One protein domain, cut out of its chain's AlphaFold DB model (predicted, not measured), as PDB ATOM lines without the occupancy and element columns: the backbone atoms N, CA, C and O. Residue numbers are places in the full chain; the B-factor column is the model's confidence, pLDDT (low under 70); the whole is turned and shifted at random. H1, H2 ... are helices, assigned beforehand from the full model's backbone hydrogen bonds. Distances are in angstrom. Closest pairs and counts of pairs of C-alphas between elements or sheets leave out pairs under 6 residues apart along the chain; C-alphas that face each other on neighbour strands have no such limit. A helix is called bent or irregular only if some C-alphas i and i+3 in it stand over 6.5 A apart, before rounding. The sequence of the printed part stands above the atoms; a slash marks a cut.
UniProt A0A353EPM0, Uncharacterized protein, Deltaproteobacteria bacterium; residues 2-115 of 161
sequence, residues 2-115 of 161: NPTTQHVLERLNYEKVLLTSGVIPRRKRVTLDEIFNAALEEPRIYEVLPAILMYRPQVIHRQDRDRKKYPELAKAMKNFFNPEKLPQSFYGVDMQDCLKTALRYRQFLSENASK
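AT A GLANCE: This is residues 2 to 115 of the 161 residues of an uncharacterized protein of Deltaproteobacteria bacterium (UniProt A0A353EPM0). A core helix, H3, has H2 on one side and the long helix H6 crossing it on the other, with H1 and H5 towards opposite ends of the longest axis and short H4 by the start of H2. The last turns of H6, residues 110 to 115, stick out from this body, and two long links reach the opposite ends of the longest axis: residues 15 to 31 loop past H1, with Arg 26 at one end, and residues 80 to 94 run out beyond H5 round Glu 84 at the other and then fold back to the start of H6. The printed part has 114 residues with six named helices, H1 to H6 in order along the chain, and no named strand; the class is all helix. It is compact, with a radius of gyration of the C-alphas of 13.7 A, and spans 41 by 36 by 24 A.

IN THESE COORDINATES: H1, residues 3 to 14, begins at C-alpha 3 at (-42.149, 28.380, -25.304) and is 16.4 A long from first to last C-alpha. H2 is residues 32 to 41, 14.8 A. H3, residues 44 to 55, is 17.7 A long and irregular: C-alphas 47 and 50 are 7.1 A apart. H4 is residues 63 to 67, and H5 is residues 71 to 79, 12.9 A. H6, residues 95 to 115, is the longest at 30.5 A and ends at C-alpha 115 at (-48.868, 34.254, -58.771).

HOW THE PARTS SIT: H2 and H3 are the hubs, touching three helices each. They touch each other only at the corner by their link, closest at the C-alphas of Ala 39 and Ile 45, 5.2 A. H1 touches H2 with residues 4 to 8 alone, about perpendicular at 77 degrees; the closest C-alphas are Thr 5 and Ala 38, 4.3 A. H1 and H3 are near each other. H4 touches H2, closest at the C-alphas of Leu 32 and Asp 66, 6.4 A. H6 touches H3 at a steep tilt of 50 degrees, the same way, with the C-alphas of Ala 51 and Ala 102 closest at 4.2 A. H5 and H3 only just touch, with 3 pairs of C-alphas within 8 A, the closest being Pro 50 and Met 77 at 6.6 A. H1 and H6 are apart, as are H5 and H6. In H1, H4, H5 and H6 every O i to N i+4 pair is within hydrogen-bond range; in H2 it is 5 of 6 and in H3 6 of 8.

THE WHOLE: The C-alphas farthest apart, those of Arg 26 and Glu 84, are 41.6 A from each other. The printed part has no cut. The links H1 to H2, 17 residues, and H5 to H6, 15 residues, are long; in the latter, residues 89 to 90 pair antiparallel with residues 93 to 94. The mean pLDDT of the printed part is 82.4, and residues 20 to 27 and 114 to 115 are under 70.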
ATOM      1  N   ASN A   2     -39.165  24.467 -25.261       86.81
ATOM      2  CA  ASN A   2     -39.363  25.757 -24.589       86.81
ATOM      3  C   ASN A   2     -40.392  26.624 -25.354       86.81
ATOM      4  O   ASN A   2     -40.378  26.611 -26.589       86.81
ATOM      5  N   PRO A   3     -41.254  27.407 -24.666       86.62
ATOM      6  CA  PRO A   3     -42.149  28.380 -25.304       86.62
ATOM      7  C   PRO A   3     -41.476  29.297 -26.341       86.62
ATOM      8  O   PRO A   3     -42.082  29.639 -27.353       86.62
ATOM      9  N   THR A   4     -40.216  29.675 -26.115       87.06
ATOM     10  CA  THR A   4     -39.417  30.506 -27.030       87.06
ATOM     11  C   THR A   4     -39.077  29.750 -28.313       87.06
ATOM     12  O   THR A   4     -39.323  30.257 -29.406       87.06
ATOM     13  N   THR A   5     -38.581  28.516 -28.191       88.94
ATOM     14  CA  THR A   5     -38.288  27.629 -29.328       88.94
ATOM     15  C   THR A   5     -39.544  27.362 -30.144       88.94
ATOM     16  O   THR A   5     -39.536  27.497 -31.367       88.94
ATOM     17  N   GLN A   6     -40.656  27.070 -29.465       87.94
ATOM     18  CA  GLN A   6     -41.946  26.875 -30.111       87.94
ATOM     19  C   GLN A   6     -42.369  28.115 -30.913       87.94
ATOM     20  O   GLN A   6     -42.696  27.999 -32.091       87.94
ATOM     21  N   HIS A   7     -42.299  29.308 -30.312       87.81
ATOM     22  CA  HIS A   7     -42.622  30.575 -30.979       87.81
ATOM     23  C   HIS A   7     -41.748  30.830 -32.219       87.81
ATOM     24  O   HIS A   7     -42.255  31.240 -33.268       87.81
ATOM     25  N   VAL A   8     -40.445  30.542 -32.142       89.62
ATOM     26  CA  VAL A   8     -39.542  30.654 -33.298       89.62
ATOM     27  C   VAL A   8     -39.961  29.690 -34.406       89.62
ATOM     28  O   VAL A   8     -40.142  30.124 -35.542       89.62
ATOM     29  N   LEU A   9     -40.204  28.416 -34.100       88.19
ATOM     30  CA  LEU A   9     -40.619  27.430 -35.102       88.19
ATOM     31  C   LEU A   9     -41.962  27.770 -35.753       88.19
ATOM     32  O   LEU A   9     -42.093  27.676 -36.973       88.19
ATOM     33  N   GLU A  10     -42.939  28.230 -34.973       87.50
ATOM     34  CA  GLU A  10     -44.219  28.727 -35.490       87.50
ATOM     35  C   GLU A  10     -44.012  29.883 -36.475       87.50
ATOM     36  O   GLU A  10     -44.645  29.946 -37.536       87.50
ATOM     37  N   ARG A  11     -43.082  30.791 -36.159       87.12
ATOM     38  CA  ARG A  11     -42.751  31.924 -37.022       87.12
ATOM     39  C   ARG A  11     -42.089  31.482 -38.326       87.12
ATOM     40  O   ARG A  11     -42.481  31.966 -39.390       87.12
ATOM     41  N   LEU A  12     -41.116  30.576 -38.258       87.31
ATOM     42  CA  LEU A  12     -40.412  30.049 -39.432       87.31
ATOM     43  C   LEU A  12     -41.353  29.260 -40.353       87.31
ATOM     44  O   LEU A  12     -41.262  29.372 -41.580       87.31
ATOM     45  N   ASN A  13     -42.307  28.532 -39.771       85.75
ATOM     46  CA  ASN A  13     -43.337  27.804 -40.503       85.75
ATOM     47  C   ASN A  13     -44.357  28.722 -41.176       85.75
ATOM     48  O   ASN A  13     -44.750  28.488 -42.322       85.75
ATOM     49  N   TYR A  14     -44.760  29.804 -40.507       83.50
ATOM     50  CA  TYR A  14     -45.613  30.824 -41.115       83.50
ATOM     51  C   TYR A  14     -44.956  31.464 -42.341       83.50
ATOM     52  O   TYR A  14     -45.611  31.666 -43.360       83.50
ATOM     53  N   GLU A  15     -43.651  31.725 -42.267       80.56
ATOM     54  CA  GLU A  15     -42.873  32.244 -43.396       80.56
ATOM     55  C   GLU A  15     -42.547  31.174 -44.451       80.56
ATOM     56  O   GLU A  15     -41.949  31.499 -45.479       80.56
ATOM     57  N   LYS A  16     -42.969  29.917 -44.223       78.88
ATOM     58  CA  LYS A  16     -42.735  28.742 -45.079       78.88
ATOM     59  C   LYS A  16     -41.255  28.467 -45.337       78.88
ATOM     60  O   LYS A  16     -40.887  27.934 -46.379       78.88
ATOM     61  N   VAL A  17     -40.417  28.839 -44.374       81.00
ATOM     62  CA  VAL A  17     -38.969  28.647 -44.432       81.00
ATOM     63  C   VAL A  17     -38.585  27.296 -43.826       81.00
ATOM     64  O   VAL A  17     -37.777  26.573 -44.394       81.00
ATOM     65  N   LEU A  18     -39.198  26.947 -42.694       82.81
ATOM     66  CA  LEU A  18     -39.026  25.661 -42.029       82.81
ATOM     67  C   LEU A  18     -40.415  25.102 -41.742       82.81
ATOM     68  O   LEU A  18     -41.136  25.636 -40.903       82.81
ATOM     69  N   LEU A  19     -40.822  24.077 -42.489       74.25
ATOM     70  CA  LEU A  19     -42.152  23.495 -42.347       74.25
ATOM     71  C   LEU A  19     -42.215  22.673 -41.060       74.25
ATOM     72  O   LEU A  19     -41.574  21.633 -40.942       74.25
ATOM     73  N   THR A  20     -43.020  23.138 -40.114       68.06
ATOM     74  CA  THR A  20     -43.369  22.401 -38.899       68.06
ATOM     75  C   THR A  20     -44.878  22.180 -38.875       68.06
ATOM     76  O   THR A  20     -45.663  22.981 -39.395       68.06
ATOM     77  N   SER A  21     -45.318  21.033 -38.366       59.22
ATOM     78  CA  SER A  21     -46.734  20.681 -38.370       59.22
ATOM     79  C   SER A  21     -47.538  21.587 -37.427       59.22
ATOM     80  O   SER A  21     -47.185  21.799 -36.273       59.22
ATOM     81  N   GLY A  22     -48.669  22.093 -37.928       56.16
ATOM     82  CA  GLY A  22     -49.874  22.268 -37.112       56.16
ATOM     83  C   GLY A  22     -50.106  23.571 -36.345       56.16
ATOM     84  O   GLY A  22     -51.127  23.635 -35.669       56.16
ATOM     85  N   VAL A  23     -49.264  24.612 -36.427       58.22
ATOM     86  CA  VAL A  23     -49.472  25.797 -35.565       58.22
ATOM     87  C   VAL A  23     -49.362  27.139 -36.299       58.22
ATOM     88  O   VAL A  23     -48.443  27.377 -37.085       58.22
ATOM     89  N   ILE A  24     -50.341  28.017 -36.044       61.50
ATOM     90  CA  ILE A  24     -50.424  29.395 -36.548       61.50
ATOM     91  C   ILE A  24     -49.868  30.328 -35.455       61.50
ATOM     92  O   ILE A  24     -50.421  30.337 -34.354       61.50
ATOM     93  N   PRO A  25     -48.821  31.132 -35.722       60.34
ATOM     94  CA  PRO A  25     -48.169  31.931 -34.688       60.34
ATOM     95  C   PRO A  25     -49.088  33.014 -34.118       60.34
ATOM     96  O   PRO A  25     -49.677  33.805 -34.861       60.34
ATOM     97  N   ARG A  26     -49.136  33.124 -32.782       61.81
ATOM     98  CA  ARG A  26     -49.837  34.221 -32.079       61.81
ATOM     99  C   ARG A  26     -49.068  35.550 -32.132       61.81
ATOM    100  O   ARG A  26     -49.682  36.615 -32.136       61.81
ATOM    101  N   ARG A  27     -47.728  35.516 -32.195       63.16
ATOM    102  CA  ARG A  27     -46.845  36.697 -32.295       63.16
ATOM    103  C   ARG A  27     -46.147  36.739 -33.658       63.16
ATOM    104  O   ARG A  27     -45.611  35.746 -34.129       63.16
ATOM    105  N   LYS A  28     -46.119  37.914 -34.299       70.12
ATOM    106  CA  LYS A  28     -45.651  38.066 -35.693       70.12
ATOM    107  C   LYS A  28     -44.143  38.296 -35.865       70.12
ATOM    108  O   LYS A  28     -43.706  38.418 -37.003       70.12
ATOM    109  N   ARG A  29     -43.342  38.443 -34.804       80.81
ATOM    110  CA  ARG A  29     -41.904  38.768 -34.919       80.81
ATOM    111  C   ARG A  29     -41.074  38.035 -33.860       80.81
ATOM    112  O   ARG A  29     -41.593  37.753 -32.782       80.81
ATOM    113  N   VAL A  30     -39.814  37.765 -34.193       89.69
ATOM    114  CA  VAL A  30     -38.787  37.128 -33.341       89.69
ATOM    115  C   VAL A  30     -37.513  37.972 -33.368       89.69
ATOM    116  O   VAL A  30     -37.294  38.693 -34.334       89.69
ATOM    117  N   THR A  31     -36.683  37.925 -32.342       90.69
ATOM    118  CA  THR A  31     -35.370  38.591 -32.266       90.69
ATOM    119  C   THR A  31     -34.246  37.623 -32.635       90.69
ATOM    120  O   THR A  31     -34.473  36.415 -32.705       90.69
ATOM    121  N   LEU A  32     -33.030  38.128 -32.887       90.38
ATOM    122  CA  LEU A  32     -31.881  37.239 -33.120       90.38
ATOM    123  C   LEU A  32     -31.565  36.398 -31.880       90.38
ATOM    124  O   LEU A  32     -31.341  35.203 -32.020       90.38
ATOM    125  N   ASP A  33     -31.621  36.996 -30.689       90.75
ATOM    126  CA  ASP A  33     -31.354  36.309 -29.420       90.75
ATOM    127  C   ASP A  33     -32.316  35.109 -29.231       90.75
ATOM    128  O   ASP A  33     -31.885  34.006 -28.901       90.75
ATOM    129  N   GLU A  34     -33.615  35.283 -29.523       92.12
ATOM    130  CA  GLU A  34     -34.603  34.187 -29.496       92.12
ATOM    131  C   GLU A  34     -34.291  33.088 -30.520       92.12
ATOM    132  O   GLU A  34     -34.417  31.908 -30.199       92.12
ATOM    133  N   ILE A  35     -33.877  33.459 -31.738       91.75
ATOM    134  CA  ILE A  35     -33.506  32.502 -32.792       91.75
ATOM    135  C   ILE A  35     -32.283  31.686 -32.375       91.75
ATOM    136  O   ILE A  35     -32.312  30.466 -32.503       91.75
ATOM    137  N   PHE A  36     -31.228  32.336 -31.879       91.44
ATOM    138  CA  PHE A  36     -30.005  31.657 -31.450       91.44
ATOM    139  C   PHE A  36     -30.280  30.693 -30.296       91.44
ATOM    140  O   PHE A  36     -29.842  29.549 -30.345       91.44
ATOM    141  N   ASN A  37     -31.073  31.115 -29.308       91.81
ATOM    142  CA  ASN A  37     -31.477  30.244 -28.206       91.81
ATOM    143  C   ASN A  37     -32.309  29.051 -28.694       91.81
ATOM    144  O   ASN A  37     -32.065  27.923 -28.280       91.81
ATOM    145  N   ALA A  38     -33.262  29.278 -29.602       91.81
ATOM    146  CA  ALA A  38     -34.066  28.206 -30.182       91.81
ATOM    147  C   ALA A  38     -33.219  27.227 -31.009       91.81
ATOM    148  O   ALA A  38     -33.484  26.028 -31.004       91.81
ATOM    149  N   ALA A  39     -32.183  27.722 -31.689       91.38
ATOM    150  CA  ALA A  39     -31.290  26.913 -32.510       91.38
ATOM    151  C   ALA A  39     -30.379  25.979 -31.691       91.38
ATOM    152  O   ALA A  39     -29.858  25.013 -32.240       91.38
ATOM    153  N   LEU A  40     -30.218  26.226 -30.385       90.06
ATOM    154  CA  LEU A  40     -29.574  25.276 -29.469       90.06
ATOM    155  C   LEU A  40     -30.428  24.016 -29.250       90.06
ATOM    156  O   LEU A  40     -29.878  22.935 -29.062       90.06
ATOM    157  N   GLU A  41     -31.759  24.149 -29.270       90.19
ATOM    158  CA  GLU A  41     -32.697  23.024 -29.143       90.19
ATOM    159  C   GLU A  41     -33.030  22.390 -30.505       90.19
ATOM    160  O   GLU A  41     -33.202  21.178 -30.596       90.19
ATOM    161  N   GLU A  42     -33.126  23.197 -31.566       88.38
ATOM    162  CA  GLU A  42     -33.470  22.763 -32.923       88.38
ATOM    163  C   GLU A  42     -32.448  23.302 -33.948       88.38
ATOM    164  O   GLU A  42     -32.644  24.383 -34.519       88.38
ATOM    165  N   PRO A  43     -31.355  22.558 -34.215       87.44
ATOM    166  CA  PRO A  43     -30.246  23.015 -35.057       87.44
ATOM    167  C   PRO A  43     -30.629  23.363 -36.498       87.44
ATOM    168  O   PRO A  43     -29.978  24.213 -37.108       87.44
ATOM    169  N   ARG A  44     -31.725  22.801 -37.035       88.62
ATOM    170  CA  ARG A  44     -32.232  23.137 -38.383       88.62
ATOM    171  C   ARG A  44     -32.578  24.620 -38.535       88.62
ATOM    172  O   ARG A  44     -32.669  25.136 -39.645       88.62
ATOM    173  N   ILE A  45     -32.761  25.345 -37.430       91.19
ATOM    174  CA  ILE A  45     -32.938  26.801 -37.452       91.19
ATOM    175  C   ILE A  45     -31.694  27.499 -38.035       91.19
ATOM    176  O   ILE A  45     -31.846  28.480 -38.767       91.19
ATOM    177  N   TYR A  46     -30.483  26.989 -37.785       90.81
ATOM    178  CA  TYR A  46     -29.253  27.549 -38.355       90.81
ATOM    179  C   TYR A  46     -29.173  27.376 -39.872       90.81
ATOM    180  O   TYR A  46     -28.765  28.316 -40.551       90.81
ATOM    181  N   GLU A  47     -29.638  26.244 -40.411       88.81
ATOM    182  CA  GLU A  47     -29.699  25.996 -41.863       88.81
ATOM    183  C   GLU A  47     -30.514  27.072 -42.585       88.81
ATOM    184  O   GLU A  47     -30.186  27.515 -43.689       88.81
ATOM    185  N   VAL A  48     -31.607  27.508 -41.956       88.69
ATOM    186  CA  VAL A  48     -32.564  28.407 -42.597       88.69
ATOM    187  C   VAL A  48     -32.319  29.887 -42.304       88.69
ATOM    188  O   VAL A  48     -32.832  30.761 -43.013       88.69
ATOM    189  N   LEU A  49     -31.537  30.196 -41.270       89.31
ATOM    190  CA  LEU A  49     -31.286  31.561 -40.816       89.31
ATOM    191  C   LEU A  49     -30.689  32.457 -41.922       89.31
ATOM    192  O   LEU A  49     -31.219  33.557 -42.125       89.31
ATOM    193  N   PRO A  50     -29.684  32.023 -42.711       88.12
ATOM    194  CA  PRO A  50     -29.174  32.828 -43.818       88.12
ATOM    195  C   PRO A  50     -30.249  33.194 -44.849       88.12
ATOM    196  O   PRO A  50     -30.319  34.341 -45.296       88.12
ATOM    197  N   ALA A  51     -31.149  32.262 -45.178       86.94
ATOM    198  CA  ALA A  51     -32.242  32.506 -46.117       86.94
ATOM    199  C   ALA A  51     -33.150  33.655 -45.647       86.94
ATOM    200  O   ALA A  51     -33.508  34.544 -46.426       86.94
ATOM    201  N   ILE A  52     -33.476  33.675 -44.355       88.50
ATOM    202  CA  ILE A  52     -34.319  34.710 -43.745       88.50
ATOM    203  C   ILE A  52     -33.599  36.048 -43.736       88.50
ATOM    204  O   ILE A  52     -34.171  37.059 -44.138       88.50
ATOM    205  N   LEU A  53     -32.331  36.055 -43.323       87.06
ATOM    206  CA  LEU A  53     -31.533  37.272 -43.217       87.06
ATOM    207  C   LEU A  53     -31.371  38.006 -44.552       87.06
ATOM    208  O   LEU A  53     -31.246  39.232 -44.533       87.06
ATOM    209  N   MET A  54     -31.357  37.284 -45.678       84.44
ATOM    210  CA  MET A  54     -31.219  37.873 -47.018       84.44
ATOM    211  C   MET A  54     -32.556  38.232 -47.646       84.44
ATOM    212  O   MET A  54     -32.705  39.325 -48.184       84.44
ATOM    213  N   TYR A  55     -33.519  37.310 -47.617       86.00
ATOM    214  CA  TYR A  55     -34.731  37.440 -48.423       86.00
ATOM    215  C   TYR A  55     -35.935  37.964 -47.642       86.00
ATOM    216  O   TYR A  55     -36.874  38.488 -48.245       86.00
ATOM    217  N   ARG A  56     -35.934  37.832 -46.310       84.75
ATOM    218  CA  ARG A  56     -37.011  38.307 -45.428       84.75
ATOM    219  C   ARG A  56     -36.488  38.901 -44.106       84.75
ATOM    220  O   ARG A  56     -36.935  38.490 -43.032       84.75
ATOM    221  N   PRO A  57     -35.602  39.911 -44.155       84.81
ATOM    222  CA  PRO A  57     -35.048  40.559 -42.961       84.81
ATOM    223  C   PRO A  57     -36.114  41.026 -41.950       84.81
ATOM    224  O   PRO A  57     -35.941  40.899 -40.741       84.81
ATOM    225  N   GLN A  58     -37.277  41.472 -42.440       83.50
ATOM    226  CA  GLN A  58     -38.405  41.968 -41.643       83.50
ATOM    227  C   GLN A  58     -39.043  40.936 -40.696       83.50
ATOM    228  O   GLN A  58     -39.853  41.303 -39.841       83.50
ATOM    229  N   VAL A  59     -38.730  39.647 -40.861       85.19
ATOM    230  CA  VAL A  59     -39.167  38.577 -39.951       85.19
ATOM    231  C   VAL A  59     -38.533  38.744 -38.574       85.19
ATOM    232  O   VAL A  59     -39.165  38.410 -37.567       85.19
ATOM    233  N   ILE A  60     -37.326  39.311 -38.548       87.62
ATOM    234  CA  ILE A  60     -36.518  39.502 -37.357       87.62
ATOM    235  C   ILE A  60     -36.711  40.934 -36.853       87.62
ATOM    236  O   ILE A  60     -36.396  41.920 -37.523       87.62
ATOM    237  N   HIS A  61     -37.273  41.073 -35.660       88.38
ATOM    238  CA  HIS A  61     -37.448  42.359 -35.014       88.38
ATOM    239  C   HIS A  61     -36.088  42.971 -34.681       88.38
ATOM    240  O   HIS A  61     -35.231  42.297 -34.127       88.38
ATOM    241  N   ARG A  62     -35.918  44.268 -34.977       83.31
ATOM    242  CA  ARG A  62     -34.698  45.036 -34.660       83.31
ATOM    243  C   ARG A  62     -33.420  44.404 -35.220       83.31
ATOM    244  O   ARG A  62     -32.349  44.593 -34.650       83.31
ATOM    245  N   GLN A  63     -33.524  43.724 -36.362       81.00
ATOM    246  CA  GLN A  63     -32.408  43.033 -37.000       81.00
ATOM    247  C   GLN A  63     -31.152  43.906 -37.124       81.00
ATOM    248  O   GLN A  63     -30.072  43.436 -36.795       81.00
ATOM    249  N   ASP A  64     -31.267  45.172 -37.537       80.38
ATOM    250  CA  ASP A  64     -30.099  46.055 -37.696       80.38
ATOM    251  C   ASP A  64     -29.392  46.365 -36.376       80.38
ATOM    252  O   ASP A  64     -28.167  46.480 -36.325       80.38
ATOM    253  N   ARG A  65     -30.157  46.480 -35.287       83.25
ATOM    254  CA  ARG A  65     -29.604  46.681 -33.948       83.25
ATOM    255  C   ARG A  65     -28.937  45.406 -33.455       83.25
ATOM    256  O   ARG A  65     -27.817  45.459 -32.958       83.25
ATOM    257  N   ASP A  66     -29.616  44.276 -33.604       79.44
ATOM    258  CA  ASP A  66     -29.137  43.004 -33.080       79.44
ATOM    259  C   ASP A  66     -27.957  42.473 -33.920       79.44
ATOM    260  O   ASP A  66     -27.026  41.901 -33.367       79.44
ATOM    261  N   ARG A  67     -27.882  42.778 -35.225       77.94
ATOM    262  CA  ARG A  67     -26.722  42.480 -36.090       77.94
ATOM    263  C   ARG A  67     -25.414  43.060 -35.562       77.94
ATOM    264  O   ARG A  67     -24.374  42.436 -35.740       77.94
ATOM    265  N   LYS A  68     -25.448  44.218 -34.891       82.19
ATOM    266  CA  LYS A  68     -24.248  44.809 -34.274       82.19
ATOM    267  C   LYS A  68     -23.685  43.944 -33.144       82.19
ATOM    268  O   LYS A  68     -22.488  44.005 -32.895       82.19
ATOM    269  N   LYS A  69     -24.524  43.133 -32.491       84.38
ATOM    270  CA  LYS A  69     -24.094  42.168 -31.470       84.38
ATOM    271  C   LYS A  69     -23.430  40.926 -32.077       84.38
ATOM    272  O   LYS A  69     -22.681  40.251 -31.385       84.38
ATOM    273  N   TYR A  70     -23.690  40.639 -33.355       84.69
ATOM    274  CA  TYR A  70     -23.247  39.425 -34.049       84.69
ATOM    275  C   TYR A  70     -22.463  39.772 -35.332       84.69
ATOM    276  O   TYR A  70     -22.953  39.549 -36.443       84.69
ATOM    277  N   PRO A  71     -21.242  40.329 -35.228       78.50
ATOM    278  CA  PRO A  71     -20.455  40.752 -36.393       78.50
ATOM    279  C   PRO A  71     -20.071  39.587 -37.321       78.50
ATOM    280  O   PRO A  71     -19.999  39.753 -38.541       78.50
ATOM    281  N   GLU A  72     -19.884  38.392 -36.765       78.06
ATOM    282  CA  GLU A  72     -19.582  37.169 -37.517       78.06
ATOM    283  C   GLU A  72     -20.717  36.785 -38.469       78.06
ATOM    284  O   GLU A  72     -20.469  36.402 -39.614       78.06
ATOM    285  N   LEU A  73     -21.965  37.007 -38.041       79.38
ATOM    286  CA  LEU A  73     -23.150  36.828 -38.870       79.38
ATOM    287  C   LEU A  73     -23.075  37.729 -40.106       79.38
ATOM    288  O   LEU A  73     -23.263  37.265 -41.225       79.38
ATOM    289  N   ALA A  74     -22.755  39.014 -39.932       74.25
ATOM    290  CA  ALA A  74     -22.667  39.957 -41.046       74.25
ATOM    291  C   ALA A  74     -21.592  39.544 -42.067       74.25
ATOM    292  O   ALA A  74     -21.814  39.641 -43.277       74.25
ATOM    293  N   LYS A  75     -20.450  39.034 -41.587       76.00
ATOM    294  CA  LYS A  75     -19.367  38.521 -42.435       76.00
ATOM    295  C   LYS A  75     -19.791  37.260 -43.196       76.00
ATOM    296  O   LYS A  75     -19.597  37.203 -44.410       76.00
ATOM    297  N   ALA A  76     -20.414  36.298 -42.515       75.75
ATOM    298  CA  ALA A  76     -20.929  35.074 -43.127       75.75
ATOM    299  C   ALA A  76     -21.993  35.379 -44.194       75.75
ATOM    300  O   ALA A  76     -21.933  34.844 -45.298       75.75
ATOM    301  N   MET A  77     -22.904  36.318 -43.915       77.56
ATOM    302  CA  MET A  77     -23.937  36.737 -44.864       77.56
ATOM    303  C   MET A  77     -23.367  37.432 -46.105       77.56
ATOM    304  O   MET A  77     -23.865  37.216 -47.207       77.56
ATOM    305  N   LYS A  78     -22.317  38.252 -45.956       78.56
ATOM    306  CA  LYS A  78     -21.669  38.935 -47.090       78.56
ATOM    307  C   LYS A  78     -20.997  37.951 -48.050       78.56
ATOM    308  O   LYS A  78     -21.009  38.172 -49.258       78.56
ATOM    309  N   ASN A  79     -20.429  36.875 -47.515       81.81
ATOM    310  CA  ASN A  79     -19.714  35.864 -48.293       81.81
ATOM    311  C   ASN A  79     -20.592  34.677 -48.701       81.81
ATOM    312  O   ASN A  79     -20.109  33.785 -49.387       81.81
ATOM    313  N   PHE A  80     -21.868  34.668 -48.310       78.38
ATOM    314  CA  PHE A  80     -22.768  33.532 -48.486       78.38
ATOM    315  C   PHE A  80     -22.860  33.054 -49.943       78.38
ATOM    316  O   PHE A  80     -22.900  31.862 -50.198       78.38
ATOM    317  N   PHE A  81     -22.825  33.973 -50.911       75.50
ATOM    318  CA  PHE A  81     -22.835  33.643 -52.343       75.50
ATOM    319  C   PHE A  81     -21.473  33.786 -53.030       75.50
ATOM    320  O   PHE A  81     -21.410  33.751 -54.256       75.50
ATOM    321  N   ASN A  82     -20.392  33.983 -52.273       83.06
ATOM    322  CA  ASN A  82     -19.053  34.058 -52.837       83.06
ATOM    323  C   ASN A  82     -18.380  32.678 -52.733       83.06
ATOM    324  O   ASN A  82     -17.945  32.323 -51.637       83.06
ATOM    325  N   PRO A  83     -18.256  31.919 -53.837       76.56
ATOM    326  CA  PRO A  83     -17.702  30.567 -53.803       76.56
ATOM    327  C   PRO A  83     -16.243  30.521 -53.321       76.56
ATOM    328  O   PRO A  83     -15.852  29.551 -52.687       76.56
ATOM    329  N   GLU A  84     -15.454  31.577 -53.539       80.25
ATOM    330  CA  GLU A  84     -14.046  31.643 -53.113       80.25
ATOM    331  C   GLU A  84     -13.881  31.944 -51.618       80.25
ATOM    332  O   GLU A  84     -12.826  31.704 -51.035       80.25
ATOM    333  N   LYS A  85     -14.909  32.528 -50.992       82.75
ATOM    334  CA  LYS A  85     -14.876  32.992 -49.594       82.75
ATOM    335  C   LYS A  85     -15.951  32.337 -48.736       82.75
ATOM    336  O   LYS A  85     -16.241  32.833 -47.642       82.75
ATOM    337  N   LEU A  86     -16.552  31.262 -49.241       77.75
ATOM    338  CA  LEU A  86     -17.587  30.521 -48.549       77.75
ATOM    339  C   LEU A  86     -16.949  29.800 -47.352       77.75
ATOM    340  O   LEU A  86     -16.037  28.996 -47.548       77.75
ATOM    341  N   PRO A  87     -17.372  30.083 -46.111       78.56
ATOM    342  CA  PRO A  87     -16.902  29.301 -44.979       78.56
ATOM    343  C   PRO A  87     -17.410  27.860 -45.113       78.56
ATOM    344  O   PRO A  87     -18.472  27.629 -45.685       78.56
ATOM    345  N   GLN A  88     -16.664  26.897 -44.571       83.25
ATOM    346  CA  GLN A  88     -17.056  25.483 -44.616       83.25
ATOM    347  C   GLN A  88     -18.351  25.220 -43.837       83.25
ATOM    348  O   GLN A  88     -19.190  24.442 -44.274       83.25
ATOM    349  N   SER A  89     -18.534  25.895 -42.700       85.06
ATOM    350  CA  SER A  89     -19.718  25.735 -41.863       85.06
ATOM    351  C   SER A  89     -20.213  27.061 -41.288       85.06
ATOM    352  O   SER A  89     -19.484  28.051 -41.186       85.06
ATOM    353  N   PHE A  90     -21.488  27.069 -40.911       84.62
ATOM    354  CA  PHE A  90     -22.189  28.159 -40.254       84.62
ATOM    355  C   PHE A  90     -22.808  27.631 -38.958       84.62
ATOM    356  O   PHE A  90     -23.768  26.867 -38.996       84.62
ATOM    357  N   TYR A  91     -22.228  27.999 -37.809       85.06
ATOM    358  CA  TYR A  91     -22.645  27.500 -36.487       85.06
ATOM    359  C   TYR A  91     -22.753  25.959 -36.415       85.06
ATOM    360  O   TYR A  91     -23.673  25.415 -35.812       85.06
ATOM    361  N   GLY A  92     -21.809  25.249 -37.044       82.12
ATOM    362  CA  GLY A  92     -21.757  23.779 -37.049       82.12
ATOM    363  C   GLY A  92     -22.578  23.098 -38.150       82.12
ATOM    364  O   GLY A  92     -22.468  21.888 -38.311       82.12
ATOM    365  N   VAL A  93     -23.343  23.856 -38.939       84.88
ATOM    366  CA  VAL A  93     -24.076  23.360 -40.115       84.88
ATOM    367  C   VAL A  93     -23.236  23.553 -41.375       84.88
ATOM    368  O   VAL A  93     -22.619  24.607 -41.532       84.88
ATOM    369  N   ASP A  94     -23.223  22.583 -42.289       87.25
ATOM    370  CA  ASP A  94     -22.547  22.732 -43.583       87.25
ATOM    371  C   ASP A  94     -23.129  23.921 -44.365       87.25
ATOM    372  O   ASP A  94     -24.345  24.094 -44.517       87.25
ATOM    373  N   MET A  95     -22.248  24.776 -44.876       85.56
ATOM    374  CA  MET A  95     -22.662  25.948 -45.630       85.56
ATOM    375  C   MET A  95     -23.379  25.589 -46.945       85.56
ATOM    376  O   MET A  95     -24.198  26.376 -47.428       85.56
ATOM    377  N   GLN A  96     -23.142  24.398 -47.508       85.38
ATOM    378  CA  GLN A  96     -23.877  23.887 -48.667       85.38
ATOM    379  C   GLN A  96     -25.367  23.684 -48.366       85.38
ATOM    380  O   GLN A  96     -26.217  24.036 -49.193       85.38
ATOM    381  N   ASP A  97     -25.707  23.181 -47.179       85.88
ATOM    382  CA  ASP A  97     -27.098  22.972 -46.765       85.88
ATOM    383  C   ASP A  97     -27.817  24.300 -46.530       85.88
ATOM    384  O   ASP A  97     -28.949  24.504 -46.993       85.88
ATOM    385  N   CYS A  98     -27.117  25.258 -45.919       85.38
ATOM    386  CA  CYS A  98     -27.592  26.631 -45.809       85.38
ATOM    387  C   CYS A  98     -27.890  27.225 -47.198       85.38
ATOM    388  O   CYS A  98     -28.960  27.802 -47.428       85.38
ATOM    389  N   LEU A  99     -26.959  27.084 -48.151       86.12
ATOM    390  CA  LEU A  99     -27.099  27.599 -49.518       86.12
ATOM    391  C   LEU A  99     -28.285  26.979 -50.248       86.12
ATOM    392  O   LEU A  99     -29.100  27.692 -50.842       86.12
ATOM    393  N   LYS A 100     -28.402  25.654 -50.177       87.44
ATOM    394  CA  LYS A 100     -29.503  24.892 -50.765       87.44
ATOM    395  C   LYS A 100     -30.848  25.389 -50.248       87.44
ATOM    396  O   LYS A 100     -31.764  25.631 -51.040       87.44
ATOM    397  N   THR A 101     -30.962  25.603 -48.942       85.25
ATOM    398  CA  THR A 101     -32.183  26.123 -48.321       85.25
ATOM    399  C   THR A 101     -32.475  27.557 -48.755       85.25
ATOM    400  O   THR A 101     -33.604  27.873 -49.138       85.25
ATOM    401  N   ALA A 102     -31.460  28.421 -48.791       86.00
ATOM    402  CA  ALA A 102     -31.605  29.795 -49.258       86.00
ATOM    403  C   ALA A 102     -32.068  29.883 -50.720       86.00
ATOM    404  O   ALA A 102     -32.934  30.699 -51.046       86.00
ATOM    405  N   LEU A 103     -31.540  29.032 -51.603       87.06
ATOM    406  CA  LEU A 103     -31.948  28.969 -53.007       87.06
ATOM    407  C   LEU A 103     -33.387  28.468 -53.167       87.06
ATOM    408  O   LEU A 103     -34.164  29.092 -53.894       87.06
ATOM    409  N   ARG A 104     -33.769  27.405 -52.447       86.06
ATOM    410  CA  ARG A 104     -35.158  26.912 -52.408       86.06
ATOM    411  C   ARG A 104     -36.122  28.002 -51.951       86.06
ATOM    412  O   ARG A 104     -37.165  28.214 -52.566       86.06
ATOM    413  N   TYR A 105     -35.751  28.746 -50.911       85.88
ATOM    414  CA  TYR A 105     -36.578  29.835 -50.407       85.88
ATOM    415  C   TYR A 105     -36.726  30.977 -51.423       85.88
ATOM    416  O   TYR A 105     -37.825  31.496 -51.628       85.88
ATOM    417  N   ARG A 106     -35.646  31.327 -52.134       86.94
ATOM    418  CA  ARG A 106     -35.689  32.303 -53.233       86.94
ATOM    419  C   ARG A 106     -36.647  31.873 -54.345       86.94
ATOM    420  O   ARG A 106     -37.436  32.695 -54.810       86.94
ATOM    421  N   GLN A 107     -36.590  30.605 -54.761       86.44
ATOM    422  CA  GLN A 107     -37.489  30.046 -55.777       86.44
ATOM    423  C   GLN A 107     -38.951  30.153 -55.332       86.44
ATOM    424  O   GLN A 107     -39.757  30.759 -56.040       86.44
ATOM    425  N   PHE A 108     -39.265  29.718 -54.111       85.31
ATOM    426  CA  PHE A 108     -40.603  29.850 -53.529       85.31
ATOM    427  C   PHE A 108     -41.118  31.302 -53.526       85.31
ATOM    428  O   PHE A 108     -42.278  31.568 -53.857       85.31
ATOM    429  N   LEU A 109     -40.272  32.274 -53.170       83.56
ATOM    430  CA  LEU A 109     -40.650  33.689 -53.217       83.56
ATOM    431  C   LEU A 109     -40.938  34.159 -54.648       83.56
ATOM    432  O   LEU A 109     -41.899  34.903 -54.856       83.56
ATOM    433  N   SER A 110     -40.147  33.711 -55.624       84.00
ATOM    434  CA  SER A 110     -40.330  34.066 -57.035       84.00
ATOM    435  C   SER A 110     -41.630  33.500 -57.623       84.00
ATOM    436  O   SER A 110     -42.372  34.232 -58.280       84.00
ATOM    437  N   GLU A 111     -41.975  32.251 -57.301       83.44
ATOM    438  CA  GLU A 111     -43.223  31.602 -57.719       83.44
ATOM    439  C   GLU A 111     -44.461  32.262 -57.099       83.44
ATOM    440  O   GLU A 111     -45.518  32.371 -57.718       83.44
ATOM    441  N   ASN A 112     -44.353  32.743 -55.862       74.38
ATOM    442  CA  ASN A 112     -45.451  33.473 -55.234       74.38
ATOM    443  C   ASN A 112     -45.567  34.914 -55.741       74.38
ATOM    444  O   ASN A 112     -46.672  35.457 -55.805       74.38
ATOM    445  N   ALA A 113     -44.454  35.543 -56.123       70.12
ATOM    446  CA  ALA A 113     -44.473  36.846 -56.775       70.12
ATOM    447  C   ALA A 113     -45.117  36.769 -58.168       70.12
ATOM    448  O   ALA A 113     -45.900  37.652 -58.519       70.12
ATOM    449  N   SER A 114     -44.856  35.705 -58.937       61.12
ATOM    450  CA  SER A 114     -45.499  35.489 -60.239       61.12
ATOM    451  C   SER A 114     -47.004  35.232 -60.099       61.12
ATOM    452  O   SER A 114     -47.787  35.850 -60.819       61.12
ATOM    453  N   LYS A 115     -47.438  34.455 -59.094       60.69
ATOM    454  CA  LYS A 115     -48.868  34.254 -58.771       60.69
ATOM    455  C   LYS A 115     -49.592  35.536 -58.332       60.69
ATOM    456  O   LYS A 115     -50.794  35.665 -58.544       60.69
TER     457      LYS A 115